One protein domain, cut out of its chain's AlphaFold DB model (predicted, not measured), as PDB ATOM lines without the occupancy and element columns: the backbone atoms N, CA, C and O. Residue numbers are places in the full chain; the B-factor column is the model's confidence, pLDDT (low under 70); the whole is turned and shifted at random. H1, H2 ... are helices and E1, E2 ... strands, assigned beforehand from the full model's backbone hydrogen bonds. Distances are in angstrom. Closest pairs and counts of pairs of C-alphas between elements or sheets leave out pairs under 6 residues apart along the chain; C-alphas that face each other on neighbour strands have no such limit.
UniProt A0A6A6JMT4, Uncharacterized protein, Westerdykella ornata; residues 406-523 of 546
ATOM      1  N   ALA A 406     236.557 156.284 226.371       97.50
ATOM      2  CA  ALA A 406     235.156 156.227 226.798       97.50
ATOM      3  C   ALA A 406     234.183 156.772 225.731       97.50
ATOM      4  O   ALA A 406     233.106 156.211 225.525       97.50
ATOM      5  N   SER A 407     234.570 157.842 225.027       97.31
ATOM      6  CA  SER A 407     233.792 158.402 223.911       97.31
ATOM      7  C   SER A 407     233.817 157.485 222.691       97.31
ATOM      8  O   SER A 407     232.796 157.310 222.028       97.31
ATOM      9  N   LEU A 408     234.973 156.887 222.399       97.38
ATOM     10  CA  LEU A 408     235.134 155.962 221.280       97.38
ATOM     11  C   LEU A 408     234.320 154.677 221.507       97.38
ATOM     12  O   LEU A 408     233.597 154.249 220.610       97.38
ATOM     13  N   ALA A 409     234.344 154.121 222.722       97.94
ATOM     14  CA  ALA A 409     233.527 152.975 223.117       97.94
ATOM     15  C   ALA A 409     232.025 153.254 222.946       97.94
ATOM     16  O   ALA A 409     231.307 152.414 222.412       97.94
ATOM     17  N   ALA A 410     231.552 154.440 223.349       97.69
ATOM     18  CA  ALA A 410     230.154 154.833 223.165       97.69
ATOM     19  C   ALA A 410     229.768 154.949 221.678       97.69
ATOM     20  O   ALA A 410     228.703 154.473 221.287       97.69
ATOM     21  N   SER A 411     230.644 155.525 220.847       97.12
ATOM     22  CA  SER A 411     230.442 155.624 219.395       97.12
ATOM     23  C   SER A 411     230.368 154.243 218.729       97.12
ATOM     24  O   SER A 411     229.414 153.947 218.008       97.12
ATOM     25  N   LEU A 412     231.312 153.347 219.043       96.94
ATOM     26  CA  LEU A 412     231.310 151.975 218.525       96.94
ATOM     27  C   LEU A 412     230.092 151.176 218.994       96.94
ATOM     28  O   LEU A 412     229.485 150.465 218.197       96.94
ATOM     29  N   ALA A 413     229.706 151.301 220.263       97.25
ATOM     30  CA  ALA A 413     228.537 150.609 220.795       97.25
ATOM     31  C   ALA A 413     227.240 151.062 220.111       97.25
ATOM     32  O   ALA A 413     226.367 150.236 219.836       97.25
ATOM     33  N   HIS A 414     227.137 152.353 219.775       96.44
ATOM     34  CA  HIS A 414     226.020 152.878 218.998       96.44
ATOM     35  C   HIS A 414     226.003 152.313 217.571       96.44
ATOM     36  O   HIS A 414     224.966 151.819 217.134       96.44
ATOM     37  N   ALA A 415     227.154 152.292 216.891       95.12
ATOM     38  CA  ALA A 415     227.293 151.719 215.549       95.12
ATOM     39  C   ALA A 415     226.978 150.210 215.491       95.12
ATOM     40  O   ALA A 415     226.618 149.691 214.439       95.12
ATOM     41  N   LEU A 416     227.119 149.502 216.614       95.50
ATOM     42  CA  LEU A 416     226.818 148.075 216.742       95.50
ATOM     43  C   LEU A 416     225.425 147.785 217.322       95.50
ATOM     44  O   LEU A 416     225.090 146.613 217.504       95.50
ATOM     45  N   HIS A 417     224.625 148.820 217.596       95.19
ATOM     46  CA  HIS A 417     223.296 148.726 218.212       95.19
ATOM     47  C   HIS A 417     223.288 148.035 219.593       95.19
ATOM     48  O   HIS A 417     222.336 147.348 219.949       95.19
ATOM     49  N   LEU A 418     224.343 148.221 220.396       95.06
ATOM     50  CA  LEU A 418     224.454 147.658 221.754       95.06
ATOM     51  C   LEU A 418     223.920 148.602 222.853       95.06
ATOM     52  O   LEU A 418     223.780 148.202 224.008       95.06
ATOM     53  N   GLY A 419     223.618 149.855 222.504       96.12
ATOM     54  CA  GLY A 419     223.214 150.900 223.449       96.12
ATOM     55  C   GLY A 419     224.400 151.616 224.104       96.12
ATOM     56  O   GLY A 419     225.547 151.475 223.686       96.12
ATOM     57  N   THR A 420     224.124 152.445 225.114       97.12
ATOM     58  CA  THR A 420     225.176 153.225 225.797       97.12
ATOM     59  C   THR A 420     225.879 152.364 226.858       97.12
ATOM     60  O   THR A 420     225.177 151.774 227.684       97.12
ATOM     61  N   PRO A 421     227.227 152.304 226.892       97.81
ATOM     62  CA  PRO A 421     227.956 151.544 227.910       97.81
ATOM     63  C   PRO A 421     227.691 152.082 229.324       97.81
ATOM     64  O   PRO A 421     227.782 153.293 229.557       97.81
ATOM     65  N   GLN A 422     227.418 151.189 230.280       97.94
ATOM     66  CA  GLN A 422     227.303 151.520 231.704       97.94
ATOM     67  C   GLN A 422     228.543 151.049 232.466       97.94
ATOM     68  O   GLN A 422     228.922 149.885 232.398       97.94
ATOM     69  N   TYR A 423     229.176 151.968 233.201       98.00
ATOM     70  CA  TYR A 423     230.377 151.691 233.994       98.00
ATOM     71  C   TYR A 423     230.022 151.619 235.481       98.00
ATOM     72  O   TYR A 423     229.610 152.625 236.068       98.00
ATOM     73  N   HIS A 424     230.230 150.461 236.102       97.75
ATOM     74  CA  HIS A 424     230.012 150.237 237.529       97.75
ATOM     75  C   HIS A 424     231.348 150.279 238.275       97.75
ATOM     76  O   HIS A 424     232.308 149.617 237.888       97.75
ATOM     77  N   PHE A 425     231.421 151.079 239.340       96.56
ATOM     78  CA  PHE A 425     232.634 151.263 240.137       96.56
ATOM     79  C   PHE A 425     232.466 150.590 241.496       96.56
ATOM     80  O   PHE A 425     231.633 151.013 242.295       96.56
ATOM     81  N   HIS A 426     233.313 149.611 241.786       94.88
ATOM     82  CA  HIS A 426     233.463 149.024 243.109       94.88
ATOM     83  C   HIS A 426     234.718 149.610 243.756       94.88
ATOM     84  O   HIS A 426     235.815 149.548 243.194       94.88
ATOM     85  N   ARG A 427     234.560 150.229 244.928       86.81
ATOM     86  CA  ARG A 427     235.710 150.589 245.759       86.81
ATOM     87  C   ARG A 427     236.202 149.302 246.401       86.81
ATOM     88  O   ARG A 427     235.435 148.668 247.121       86.81
ATOM     89  N   SER A 428     237.444 148.917 246.124       75.69
ATOM     90  CA  SER A 428     238.088 147.864 246.902       75.69
ATOM     91  C   SER A 428     238.382 148.464 248.268       75.69
ATOM     92  O   SER A 428     239.437 149.048 248.484       75.69
ATOM     93  N   THR A 429     237.420 148.391 249.187       71.50
ATOM     94  CA  THR A 429     237.757 148.530 250.596       71.50
ATOM     95  C   THR A 429     238.586 147.300 250.901       71.50
ATOM     96  O   THR A 429     238.048 146.196 250.981       71.50
ATOM     97  N   THR A 430     239.904 147.462 250.982       61.34
ATOM     98  CA  THR A 430     240.785 146.451 251.562       61.34
ATOM     99  C   THR A 430     240.442 146.387 253.045       61.34
ATOM    100  O   THR A 430     241.157 146.899 253.898       61.34
ATOM    101  N   THR A 431     239.280 145.819 253.354       56.53
ATOM    102  CA  THR A 431     238.903 145.407 254.691       56.53
ATOM    103  C   THR A 431     239.735 144.162 254.927       56.53
ATOM    104  O   THR A 431     239.273 143.038 254.740       56.53
ATOM    105  N   GLY A 432     241.023 144.369 255.215       57.31
ATOM    106  CA  GLY A 432     241.831 143.332 255.823       57.31
ATOM    107  C   GLY A 432     241.018 142.831 257.003       57.31
ATOM    108  O   GLY A 432     240.582 143.635 257.827       57.31
ATOM    109  N   ALA A 433     240.711 141.537 257.003       54.00
ATOM    110  CA  ALA A 433     240.106 140.875 258.135       54.00
ATOM    111  C   ALA A 433     241.014 141.153 259.336       54.00
ATOM    112  O   ALA A 433     242.067 140.541 259.494       54.00
ATOM    113  N   ALA A 434     240.643 142.163 260.118       52.09
ATOM    114  CA  ALA A 434     241.295 142.507 261.357       52.09
ATOM    115  C   ALA A 434     240.942 141.389 262.335       52.09
ATOM    116  O   ALA A 434     239.923 141.436 263.023       52.09
ATOM    117  N   THR A 435     241.767 140.346 262.365       54.41
ATOM    118  CA  THR A 435     241.911 139.523 263.558       54.41
ATOM    119  C   THR A 435     242.418 140.442 264.660       54.41
ATOM    120  O   THR A 435     243.588 140.807 264.691       54.41
ATOM    121  N   SER A 436     241.457 140.901 265.458       60.22
ATOM    122  CA  SER A 436     241.531 141.339 266.850       60.22
ATOM    123  C   SER A 436     242.889 141.796 267.401       60.22
ATOM    124  O   SER A 436     243.805 140.997 267.583       60.22
ATOM    125  N   ASN A 437     242.859 143.039 267.886       60.31
ATOM    126  CA  ASN A 437     243.598 143.559 269.038       60.31
ATOM    127  C   ASN A 437     245.103 143.792 268.861       60.31
ATOM    128  O   ASN A 437     245.904 143.006 269.352       60.31
ATOM    129  N   LEU A 438     245.477 144.958 268.321       51.53
ATOM    130  CA  LEU A 438     246.471 145.808 268.987       51.53
ATOM    131  C   LEU A 438     246.383 147.265 268.509       51.53
ATOM    132  O   LEU A 438     245.945 147.556 267.401       51.53
ATOM    133  N   GLU A 439     246.734 148.156 269.422       50.41
ATOM    134  CA  GLU A 439     246.409 149.574 269.506       50.41
ATOM    135  C   GLU A 439     246.940 150.483 268.381       50.41
ATOM    136  O   GLU A 439     248.083 150.407 267.943       50.41
ATOM    137  N   MET A 440     246.082 151.443 268.019       59.59
ATOM    138  CA  MET A 440     246.388 152.878 267.954       59.59
ATOM    139  C   MET A 440     247.688 153.283 267.237       59.59
ATOM    140  O   MET A 440     248.658 153.722 267.846       59.59
ATOM    141  N   THR A 441     247.663 153.270 265.904       41.16
ATOM    142  CA  THR A 441     248.506 154.173 265.103       41.16
ATOM    143  C   THR A 441     247.704 154.740 263.932       41.16
ATOM    144  O   THR A 441     247.206 154.036 263.058       41.16
ATOM    145  N   THR A 442     247.514 156.055 263.964       50.38
ATOM    146  CA  THR A 442     246.706 156.856 263.044       50.38
ATOM    147  C   THR A 442     247.441 157.115 261.728       50.38
ATOM    148  O   THR A 442     247.988 158.196 261.524       50.38
ATOM    149  N   THR A 443     247.436 156.153 260.804       44.72
ATOM    150  CA  THR A 443     247.805 156.410 259.400       44.72
ATOM    151  C   THR A 443     246.673 155.980 258.477       44.72
ATOM    152  O   THR A 443     246.602 154.853 257.994       44.72
ATOM    153  N   THR A 444     245.752 156.916 258.264       47.25
ATOM    154  CA  THR A 444     244.677 156.885 257.271       47.25
ATOM    155  C   THR A 444     245.254 156.988 255.859       47.25
ATOM    156  O   THR A 444     245.238 158.054 255.248       47.25
ATOM    157  N   THR A 445     245.769 155.889 255.318       51.12
ATOM    158  CA  THR A 445     246.131 155.807 253.897       51.12
ATOM    159  C   THR A 445     244.938 155.230 253.141       51.12
ATOM    160  O   THR A 445     244.860 154.035 252.869       51.12
ATOM    161  N   THR A 446     243.943 156.076 252.858       55.12
ATOM    162  CA  THR A 446     242.810 155.727 251.991       55.12
ATOM    163  C   THR A 446     243.335 155.519 250.576       55.12
ATOM    164  O   THR A 446     243.548 156.473 249.831       55.12
ATOM    165  N   THR A 447     243.623 154.277 250.212       64.31
ATOM    166  CA  THR A 447     244.113 153.954 248.877       64.31
ATOM    167  C   THR A 447     242.963 154.029 247.863       64.31
ATOM    168  O   THR A 447     242.005 153.260 247.927       64.31
ATOM    169  N   ASP A 448     243.052 154.967 246.911       86.94
ATOM    170  CA  ASP A 448     242.045 155.260 245.869       86.94
ATOM    171  C   ASP A 448     242.027 154.216 244.730       86.94
ATOM    172  O   ASP A 448     242.034 154.544 243.535       86.94
ATOM    173  N   PHE A 449     242.022 152.929 245.076       91.94
ATOM    174  CA  PHE A 449     241.923 151.854 244.093       91.94
ATOM    175  C   PHE A 449     240.466 151.562 243.736       91.94
ATOM    176  O   PHE A 449     239.619 151.249 244.576       91.94
ATOM    177  N   HIS A 450     240.184 151.621 242.439       94.62
ATOM    178  CA  HIS A 450     238.886 151.302 241.873       94.62
ATOM    179  C   HIS A 450     238.955 150.011 241.064       94.62
ATOM    180  O   HIS A 450     239.870 149.797 240.265       94.62
ATOM    181  N   THR A 451     237.931 149.186 241.243       96.38
ATOM    182  CA  THR A 451     237.574 148.118 240.316       96.38
ATOM    183  C   THR A 451     236.398 148.598 239.473       96.38
ATOM    184  O   THR A 451     235.416 149.102 240.017       96.38
ATOM    185  N   VAL A 452     236.495 148.485 238.151       97.88
ATOM    186  CA  VAL A 452     235.483 148.970 237.205       97.88
ATOM    187  C   VAL A 452     235.055 147.843 236.288       97.88
ATOM    188  O   VAL A 452     235.901 147.175 235.695       97.88
ATOM    189  N   SER A 453     233.746 147.657 236.156       97.69
ATOM    190  CA  SER A 453     233.140 146.782 235.157       97.69
ATOM    191  C   SER A 453     232.290 147.585 234.172       97.69
ATOM    192  O   SER A 453     231.717 148.615 234.535       97.69
ATOM    193  N   CYS A 454     232.223 147.133 232.918       98.25
ATOM    194  CA  CYS A 454     231.384 147.733 231.880       98.25
ATOM    195  C   CYS A 454     230.334 146.735 231.378       98.25
ATOM    196  O   CYS A 454     230.685 145.611 231.020       98.25
ATOM    197  N   THR A 455     229.070 147.154 231.308       97.88
ATOM    198  CA  THR A 455     227.925 146.351 230.839       97.88
ATOM    199  C   THR A 455     227.140 147.093 229.749       97.88
ATOM    200  O   THR A 455     227.186 148.326 229.664       97.88
ATOM    201  N   PHE A 456     226.412 146.352 228.902       97.69
ATOM    202  CA  PHE A 456     225.514 146.909 227.882       97.69
ATOM    203  C   PHE A 456     224.087 146.390 228.101       97.69
ATOM    204  O   PHE A 456     223.659 145.437 227.449       97.69
ATOM    205  N   PRO A 457     223.304 147.010 229.002       95.62
ATOM    206  CA  PRO A 457     221.993 146.478 229.389       95.62
ATOM    207  C   PRO A 457     220.961 146.483 228.251       95.62
ATOM    208  O   PRO A 457     219.952 145.789 228.336       95.62
ATOM    209  N   GLN A 458     221.200 147.273 227.201       95.00
ATOM    210  CA  GLN A 458     220.332 147.393 226.027       95.00
ATOM    211  C   GLN A 458     220.774 146.510 224.851       95.00
ATOM    212  O   GLN A 458     220.129 146.536 223.805       95.00
ATOM    213  N   ALA A 459     221.855 145.738 224.991       94.88
ATOM    214  CA  ALA A 459     222.319 144.871 223.921       94.88
ATOM    215  C   ALA A 459     221.319 143.733 223.658       94.88
ATOM    216  O   ALA A 459     220.854 143.064 224.584       94.88
ATOM    217  N   ALA A 460     221.018 143.492 222.379       91.69
ATOM    218  CA  ALA A 460     220.172 142.373 221.960       91.69
ATOM    219  C   ALA A 460     220.853 141.010 222.193       91.69
ATOM    220  O   ALA A 460     220.199 140.017 222.512       91.69
ATOM    221  N   GLU A 461     222.180 140.963 222.060       89.81
ATOM    222  CA  GLU A 461     222.976 139.757 222.276       89.81
ATOM    223  C   GLU A 461     223.146 139.475 223.780       89.81
ATOM    224  O   GLU A 461     223.739 140.270 224.512       89.81
ATOM    225  N   ARG A 462     222.678 138.300 224.237       90.50
ATOM    226  CA  ARG A 462     222.726 137.884 225.655       90.50
ATOM    227  C   ARG A 462     224.121 137.977 226.274       90.50
ATOM    228  O   ARG A 462     224.236 138.404 227.419       90.50
ATOM    229  N   ARG A 463     225.172 137.672 225.497       92.06
ATOM    230  CA  ARG A 463     226.572 137.733 225.957       92.06
ATOM    231  C   ARG A 463     226.981 139.103 226.514       92.06
ATOM    232  O   ARG A 463     227.840 139.163 227.377       92.06
ATOM    233  N   PHE A 464     226.366 140.195 226.051       93.69
ATOM    234  CA  PHE A 464     226.687 141.556 226.509       93.69
ATOM    235  C   PHE A 464     225.735 142.101 227.573       93.69
ATOM    236  O   PHE A 464     226.022 143.134 228.187       93.69
ATOM    237  N   ARG A 465     224.590 141.439 227.757       92.81
ATOM    238  CA  ARG A 465     223.550 141.863 228.690       92.81
ATOM    239  C   ARG A 465     223.792 141.312 230.091       92.81
ATOM    240  O   ARG A 465     223.632 142.056 231.055       92.81
ATOM    241  N   ASP A 466     224.164 140.039 230.181       90.31
ATOM    242  CA  ASP A 466     224.207 139.316 231.456       90.31
ATOM    243  C   ASP A 466     225.612 139.323 232.091       90.31
ATOM    244  O   ASP A 466     225.733 139.222 233.311       90.31
ATOM    245  N   GLU A 467     226.672 139.522 231.297       94.69
ATOM    246  CA  GLU A 467     228.062 139.521 231.770       94.69
ATOM    247  C   GLU A 467     228.784 140.859 231.528       94.69
ATOM    248  O   GLU A 467     228.549 141.539 230.521       94.69
ATOM    249  N   PRO A 468     229.689 141.268 232.440       96.69
ATOM    250  CA  PRO A 468     230.519 142.443 232.227       96.69
ATOM    251  C   PRO A 468     231.511 142.189 231.090       96.69
ATOM    252  O   PRO A 468     232.370 141.319 231.174       96.69
ATOM    253  N   VAL A 469     231.438 143.023 230.054       97.12
ATOM    254  CA  VAL A 469     232.284 142.932 228.849       97.12
ATOM    255  C   VAL A 469     233.758 143.133 229.169       97.12
ATOM    256  O   VAL A 469     234.636 142.566 228.526       97.12
ATOM    257  N   ALA A 470     234.031 143.972 230.164       97.75
ATOM    258  CA  ALA A 470     235.367 144.218 230.664       97.75
ATOM    259  C   ALA A 470     235.318 144.408 232.178       97.75
ATOM    260  O   ALA A 470     234.412 145.067 232.696       97.75
ATOM    261  N   LEU A 471     236.327 143.874 232.865       97.44
ATOM    262  CA  LEU A 471     236.561 144.062 234.291       97.44
ATOM    263  C   LEU A 471     238.022 144.466 234.497       97.44
ATOM    264  O   LEU A 471     238.932 143.706 234.176       97.44
ATOM    265  N   VAL A 472     238.246 145.650 235.059       97.81
ATOM    266  CA  VAL A 472     239.584 146.156 235.382       97.81
ATOM    267  C   VAL A 472     239.656 146.394 236.884       97.81
ATOM    268  O   VAL A 472     238.810 147.088 237.443       97.81
ATOM    269  N   ARG A 473     240.644 145.795 237.553       96.44
ATOM    270  CA  ARG A 473     240.820 145.850 239.013       96.44
ATOM    271  C   ARG A 473     242.023 146.715 239.384       96.44
ATOM    272  O   ARG A 473     242.949 146.847 238.592       96.44
ATOM    273  N   HIS A 474     242.012 147.250 240.604       92.94
ATOM    274  CA  HIS A 474     243.158 147.934 241.221       92.94
ATOM    275  C   HIS A 474     243.714 149.130 240.429       92.94
ATOM    276  O   HIS A 474     244.924 149.329 240.359       92.94
ATOM    277  N   VAL A 475     242.845 149.967 239.853       94.69
ATOM    278  CA  VAL A 475     243.292 151.184 239.158       94.69
ATOM    279  C   VAL A 475     243.165 152.393 240.070       94.69
ATOM    280  O   VAL A 475     242.090 152.665 240.603       94.69
ATOM    281  N   HIS A 476     244.258 153.139 240.215       92.31
ATOM    282  CA  HIS A 476     244.266 154.365 241.001       92.31
ATOM    283  C   HIS A 476     243.464 155.478 240.303       92.31
ATOM    284  O   HIS A 476     243.782 155.882 239.178       92.31
ATOM    285  N   GLY A 477     242.444 155.994 240.990       93.81
ATOM    286  CA  GLY A 477     241.611 157.106 240.540       93.81
ATOM    287  C   GLY A 477     240.494 156.723 239.557       93.81
ATOM    288  O   GLY A 477     240.699 156.092 238.518       93.81
ATOM    289  N   LYS A 478     239.277 157.202 239.850       94.75
ATOM    290  CA  LYS A 478     238.041 156.885 239.108       94.75
ATOM    291  C   LYS A 478     238.122 157.173 237.601       94.75
ATOM    292  O   LYS A 478     237.628 156.388 236.796       94.75
ATOM    293  N   LYS A 479     238.740 158.294 237.206       96.00
ATOM    294  CA  LYS A 479     238.851 158.698 235.790       96.00
ATOM    295  C   LYS A 479     239.740 157.739 234.995       96.00
ATOM    296  O   LYS A 479     239.351 157.316 233.913       96.00
ATOM    297  N   ARG A 480     240.898 157.374 235.550       95.44
ATOM    298  CA  ARG A 480     241.841 156.445 234.913       95.44
ATOM    299  C   ARG A 480     241.258 155.037 234.838       95.44
ATOM    300  O   ARG A 480     241.349 154.401 233.798       95.44
ATOM    301  N   ALA A 481     240.581 154.601 235.900       96.56
ATOM    302  CA  ALA A 481     239.902 153.311 235.940       96.56
ATOM    303  C   ALA A 481     238.815 153.181 234.857       96.56
ATOM    304  O   ALA A 481     238.704 152.142 234.208       96.56
ATOM    305  N   ARG A 482     238.056 154.259 234.609       97.75
ATOM    306  CA  ARG A 482     237.084 154.314 233.507       97.75
ATOM    307  C   ARG A 482     237.752 154.208 232.139       97.75
ATOM    308  O   ARG A 482     237.253 153.477 231.292       97.75
ATOM    309  N   GLU A 483     238.841 154.939 231.928       97.75
ATOM    310  CA  GLU A 483     239.524 154.992 230.632       97.75
ATOM    311  C   GLU A 483     240.192 153.655 230.279       97.75
ATOM    312  O   GLU A 483     240.041 153.179 229.158       97.75
ATOM    313  N   GLU A 484     240.836 152.994 231.245       97.88
ATOM    314  CA  GLU A 484     241.399 151.650 231.039       97.88
ATOM    315  C   GLU A 484     240.312 150.606 230.772       97.88
ATOM    316  O   GLU A 484     240.439 149.795 229.858       97.88
ATOM    317  N   CYS A 485     239.199 150.656 231.513       98.25
ATOM    318  CA  CYS A 485     238.053 149.792 231.241       98.25
ATOM    319  C   CYS A 485     237.492 150.042 229.831       98.25
ATOM    320  O   CYS A 485     237.257 149.095 229.083       98.25
ATOM    321  N   ALA A 486     237.356 151.307 229.422       98.31
ATOM    322  CA  ALA A 486     236.913 151.664 228.079       98.31
ATOM    323  C   ALA A 486     237.880 151.185 226.984       98.31
ATOM    324  O   ALA A 486     237.420 150.736 225.938       98.31
ATOM    325  N   ARG A 487     239.196 151.216 227.223       97.81
ATOM    326  CA  ARG A 487     240.209 150.712 226.283       97.81
ATOM    327  C   ARG A 487     240.024 149.222 225.989       97.81
ATOM    328  O   ARG A 487     240.072 148.824 224.827       97.81
ATOM    329  N   VAL A 488     239.757 148.415 227.020       97.94
ATOM    330  CA  VAL A 488     239.451 146.981 226.858       97.94
ATOM    331  C   VAL A 488     238.147 146.791 226.077       97.94
ATOM    332  O   VAL A 488     238.108 146.009 225.130       97.94
ATOM    333  N   VAL A 489     237.104 147.557 226.415       98.06
ATOM    334  CA  VAL A 489     235.804 147.510 225.719       98.06
ATOM    335  C   VAL A 489     235.947 147.833 224.230       98.06
ATOM    336  O   VAL A 489     235.377 147.124 223.407       98.06
ATOM    337  N   VAL A 490     236.730 148.852 223.861       98.06
ATOM    338  CA  VAL A 490     236.983 149.204 222.451       98.06
ATOM    339  C   VAL A 490     237.553 148.017 221.679       98.06
ATOM    340  O   VAL A 490     237.040 147.703 220.609       98.06
ATOM    341  N   GLY A 491     238.543 147.311 222.237       97.00
ATOM    342  CA  GLY A 491     239.122 146.130 221.589       97.00
ATOM    343  C   GLY A 491     238.092 145.023 221.332       97.00
ATOM    344  O   GLY A 491     238.074 144.434 220.251       97.00
ATOM    345  N   VAL A 492     237.184 144.788 222.287       97.50
ATOM    346  CA  VAL A 492     236.087 143.815 222.132       97.50
ATOM    347  C   VAL A 492     235.100 144.258 221.046       97.50
ATOM    348  O   VAL A 492     234.736 143.463 220.178       97.50
ATOM    349  N   LEU A 493     234.695 145.532 221.048       96.69
ATOM    350  CA  LEU A 493     233.749 146.075 220.067       96.69
ATOM    351  C   LEU A 493     234.323 146.095 218.644       96.69
ATOM    352  O   LEU A 493     233.611 145.796 217.687       96.69
ATOM    353  N   GLU A 494     235.608 146.409 218.476       96.75
ATOM    354  CA  GLU A 494     236.280 146.331 217.175       96.75
ATOM    355  C   GLU A 494     236.361 144.894 216.651       96.75
ATOM    356  O   GLU A 494     236.154 144.670 215.455       96.75
ATOM    357  N   GLY A 495     236.611 143.922 217.536       95.81
ATOM    358  CA  GLY A 495     236.554 142.497 217.207       95.81
ATOM    359  C   GLY A 495     235.177 142.094 216.681       95.81
ATOM    360  O   GLY A 495     235.075 141.515 215.604       95.81
ATOM    361  N   LEU A 496     234.116 142.508 217.373       95.56
ATOM    362  CA  LEU A 496     232.739 142.237 216.965       95.56
ATOM    363  C   LEU A 496     232.358 142.933 215.648       95.56
ATOM    364  O   LEU A 496     231.686 142.354 214.795       95.56
ATOM    365  N   ARG A 497     232.823 144.170 215.439       94.88
ATOM    366  CA  ARG A 497     232.644 144.884 214.167       94.88
ATOM    367  C   ARG A 497     233.334 144.156 213.012       94.88
ATOM    368  O   ARG A 497     232.801 144.146 211.902       94.88
ATOM    369  N   ARG A 498     234.511 143.570 213.254       95.81
ATOM    370  CA  ARG A 498     235.242 142.756 212.273       95.81
ATOM    371  C   ARG A 498     234.507 141.449 211.979       95.81
ATOM    372  O   ARG A 498     234.306 141.152 210.811       95.81
ATOM    373  N   GLU A 499     234.046 140.744 213.009       94.12
ATOM    374  CA  GLU A 499     233.265 139.503 212.888       94.12
ATOM    375  C   GLU A 499     231.997 139.713 212.043       94.12
ATOM    376  O   GLU A 499     231.756 138.978 211.087       94.12
ATOM    377  N   ARG A 500     231.228 140.781 212.309       92.38
ATOM    378  CA  ARG A 500     230.043 141.124 211.501       92.38
ATOM    379  C   ARG A 500     230.385 141.423 210.041       92.38
ATOM    380  O   ARG A 500     229.610 141.070 209.157       92.38
ATOM    381  N   ARG A 501     231.532 142.060 209.779       89.75
ATOM    382  CA  ARG A 501     232.001 142.317 208.410       89.75
ATOM    383  C   ARG A 501     232.381 141.022 207.695       89.75
ATOM    384  O   ARG A 501     231.988 140.841 206.553       89.75
ATOM    385  N   GLU A 502     233.102 140.130 208.363       92.75
ATOM    386  CA  GLU A 502     233.514 138.847 207.786       92.75
ATOM    387  C   GLU A 502     232.312 137.940 207.495       92.75
ATOM    388  O   GLU A 502     232.261 137.309 206.443       92.75
ATOM    389  N   LEU A 503     231.298 137.924 208.368       87.62
ATOM    390  CA  LEU A 503     230.041 137.216 208.104       87.62
ATOM    391  C   LEU A 503     229.305 137.779 206.885       87.62
ATOM    392  O   LEU A 503     228.747 137.005 206.109       87.62
ATOM    393  N   LEU A 504     229.334 139.100 206.690       86.75
ATOM    394  CA  LEU A 504     228.763 139.739 205.505       86.75
ATOM    395  C   LEU A 504     229.536 139.359 204.233       86.75
ATOM    396  O   LEU A 504     228.928 139.037 203.218       86.75
ATOM    397  N   GLU A 505     230.870 139.347 204.291       89.31
ATOM    398  CA  GLU A 505     231.727 138.954 203.165       89.31
ATOM    399  C   GLU A 505     231.576 137.463 202.824       89.31
ATOM    400  O   GLU A 505     231.517 137.098 201.652       89.31
ATOM    401  N   ARG A 506     231.451 136.593 203.833       89.75
ATOM    402  CA  ARG A 506     231.280 135.146 203.646       89.75
ATOM    403  C   ARG A 506     229.853 134.759 203.241       89.75
ATOM    404  O   ARG A 506     229.674 133.753 202.560       89.75
ATOM    405  N   GLY A 507     228.854 135.539 203.653       79.94
ATOM    406  CA  GLY A 507     227.448 135.384 203.263       79.94
ATOM    407  C   GLY A 507     227.065 136.104 201.961       79.94
ATOM    408  O   GLY A 507     225.923 135.989 201.518       79.94
ATOM    409  N   GLY A 508     227.999 136.839 201.347       59.16
ATOM    410  CA  GLY A 508     227.791 137.741 200.211       59.16
ATOM    411  C   GLY A 508     227.587 137.057 198.859       59.16
ATOM    412  O   GLY A 508     228.398 137.219 197.950       59.16
ATOM    413  N   GLY A 509     226.486 136.319 198.726       52.62
ATOM    414  CA  GLY A 509     225.968 135.832 197.444       52.62
ATOM    415  C   GLY A 509     224.444 135.687 197.385       52.62
ATOM    416  O   GLY A 509     223.931 135.126 196.422       52.62
ATOM    417  N   MET A 510     223.705 136.152 198.394       55.16
ATOM    418  CA  MET A 510     222.243 136.203 198.339       55.16
ATOM    419  C   MET A 510     221.811 137.662 198.430       55.16
ATOM    420  O   MET A 510     221.644 138.195 199.521       55.16
ATOM    421  N   ASP A 511     221.634 138.290 197.265       53.75
ATOM    422  CA  ASP A 511     221.039 139.621 197.051       53.75
ATOM    423  C   ASP A 511     219.538 139.664 197.421       53.75
ATOM    424  O   ASP A 511     218.700 140.192 196.692       53.75
ATOM    425  N   GLY A 512     219.162 139.058 198.544       51.50
ATOM    426  CA  GLY A 512     217.857 139.249 199.157       51.50
ATOM    427  C   GLY A 512     218.010 140.196 200.333       51.50
ATOM    428  O   GLY A 512     218.961 140.053 201.094       51.50
ATOM    429  N   ASP A 513     217.078 141.133 200.494       49.66
ATOM    430  CA  ASP A 513     216.857 141.935 201.702       49.66
ATOM    431  C   ASP A 513     216.776 141.041 202.957       49.66
ATOM    432  O   ASP A 513     215.700 140.698 203.457       49.66
ATOM    433  N   VAL A 514     217.926 140.610 203.474       53.00
ATOM    434  CA  VAL A 514     218.010 139.899 204.740       53.00
ATOM    435  C   VAL A 514     217.946 140.959 205.822       53.00
ATOM    436  O   VAL A 514     218.942 141.559 206.223       53.00
ATOM    437  N   ASP A 515     216.718 141.185 206.271       61.38
ATOM    438  CA  ASP A 515     216.366 141.874 207.500       61.38
ATOM    439  C   ASP A 515     217.213 141.313 208.660       61.38
ATOM    440  O   ASP A 515     216.948 140.241 209.212       61.38
ATOM    441  N   TRP A 516     218.314 141.994 208.983       55.50
ATOM    442  CA  TRP A 516     219.305 141.519 209.952       55.50
ATOM    443  C   TRP A 516     218.707 141.364 211.366       55.50
ATOM    444  O   TRP A 516     219.174 140.530 212.154       55.50
ATOM    445  N   GLU A 517     217.628 142.101 211.674       55.81
ATOM    446  CA  GLU A 517     216.849 141.941 212.907       55.81
ATOM    447  C   GLU A 517     216.154 140.569 212.970       55.81
ATOM    448  O   GLU A 517     215.978 140.013 214.057       55.81
ATOM    449  N   LYS A 518     215.828 139.954 211.822       57.69
ATOM    450  CA  LYS A 518     215.319 138.573 211.758       57.69
ATOM    451  C   LYS A 518     216.417 137.522 211.883       57.69
ATOM    452  O   LYS A 518     216.197 136.530 212.576       57.69
ATOM    453  N   CYS A 519     217.600 137.732 211.302       56.56
ATOM    454  CA  CYS A 519     218.716 136.778 211.438       56.56
ATOM    455  C   CYS A 519     219.186 136.619 212.892       56.56
ATOM    456  O   CYS A 519     219.521 135.517 213.319       56.56
ATOM    457  N   THR A 520     219.154 137.692 213.684       53.34
ATOM    458  CA  THR A 520     219.512 137.627 215.111       53.34
ATOM    459  C   THR A 520     218.382 137.089 215.997       53.34
ATOM    460  O   THR A 520     218.661 136.490 217.035       53.34
ATOM    461  N   ARG A 521     217.112 137.213 215.581       53.25
ATOM    462  CA  ARG A 521     215.961 136.576 216.255       53.25
ATOM    463  C   ARG A 521     215.789 135.086 215.936       53.25
ATOM    464  O   ARG A 521     215.177 134.388 216.737       53.25
ATOM    465  N   GLY A 522     216.317 134.603 214.810       44.00
ATOM    466  CA  GLY A 522     216.155 133.216 214.352       44.00
ATOM    467  C   GLY A 522     217.154 132.200 214.916       44.00
ATOM    468  O   GLY A 522     216.968 131.003 214.728       44.00
ATOM    469  N   PHE A 523     218.198 132.629 215.632       43.72
ATOM    470  CA  PHE A 523     219.219 131.721 216.176       43.72
ATOM    471  C   PHE A 523     218.807 131.109 217.530       43.72
ATOM    472  O   PHE A 523     219.541 131.187 218.518       43.72
TER     473      PHE A 523
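What this domain is: This is residues 406 to 523 of the 546 residues of an uncharacterized protein of Westerdykella ornata (UniProt A0A6A6JMT4). A small, strongly twisted sheet of three strands has one long helix, H3, packed along one of its faces, and H3 runs on well past the sheet; the short H1 packs side by side with H3. At one end of the long axis a big loop sticks out with residues 431 to 445; at the other, residues 501 to 516 stand free, of which 501 to 506 belong to H3, and the link after H3 folds back to the small H4. The printed part has 118 residues, with four named helices and three named strands in the order H1 E1 E2 H2 E3 H3 H4, and its class is mixed, helices and strands. The sheet's order is E1 - E2 - E3, all antiparallel. The whole is only just extended, close to loose, with a radius of gyration of the C-alphas of 20.7 A and spans of 77 by 25 by 20 A.

Where its parts are: E1 is residues 422 to 427, 16.4 A long; E2 is residues 449 to 455, 20.0 A; E3 is residues 470 to 476, 17.0 A. H3, residues 478 to 506, runs 42.1 A from C-alpha 478 at (238.041, 156.885, 239.108) to C-alpha 506 at (231.280, 135.146, 203.646). H1, residues 406 to 415, begins at C-alpha 406, (235.156, 156.227, 226.798), and is 14.4 A long. H2 is residues 462 to 465, 5.1 A, and H4 is residues 516 to 521, 8.7 A.

How they stand to each other: E1 and E2 form a hairpin at 154 degrees, with N 424 and O 453 2.8 A apart, within hydrogen-bond range. E2 and E3 are antiparallel at 161 degrees, with N 452 and O 472 at 2.8 A. H3 is on the sheet at a height of 6.4 A, over E2 and E3, in two layers, a helix on one face of a sheet. On the local plane it stands at 18 degrees to E3, along the strands; their closest C-alphas are those of Val 475 and Ala 481, 5.1 A apart. H1 touches H3, with residues 482 to 494 of H3 alone, the same way at a shallow tilt of 26 degrees; the closest C-alphas, of Ala 406 and Ala 486, are 5.1 A apart. H2 only grazes the sheet with its residues 463 to 465, and only just is on it, with 5 pairs of C-alphas within 10 A. H3 and H4 are apart. In H1, H3 and H4 every O i to N i+4 pair is within hydrogen-bond range; H2 is too short for such a pair.

The domain as a whole: The C-alphas farthest apart, of Glu 439 and Asp 511, are 77.4 A apart. The printed part has no cut. The link from E1 to E2, 21 residues, is long. The mean pLDDT of the printed part is 82.8; residues 430 to 447 and 508 to 523 are under 70.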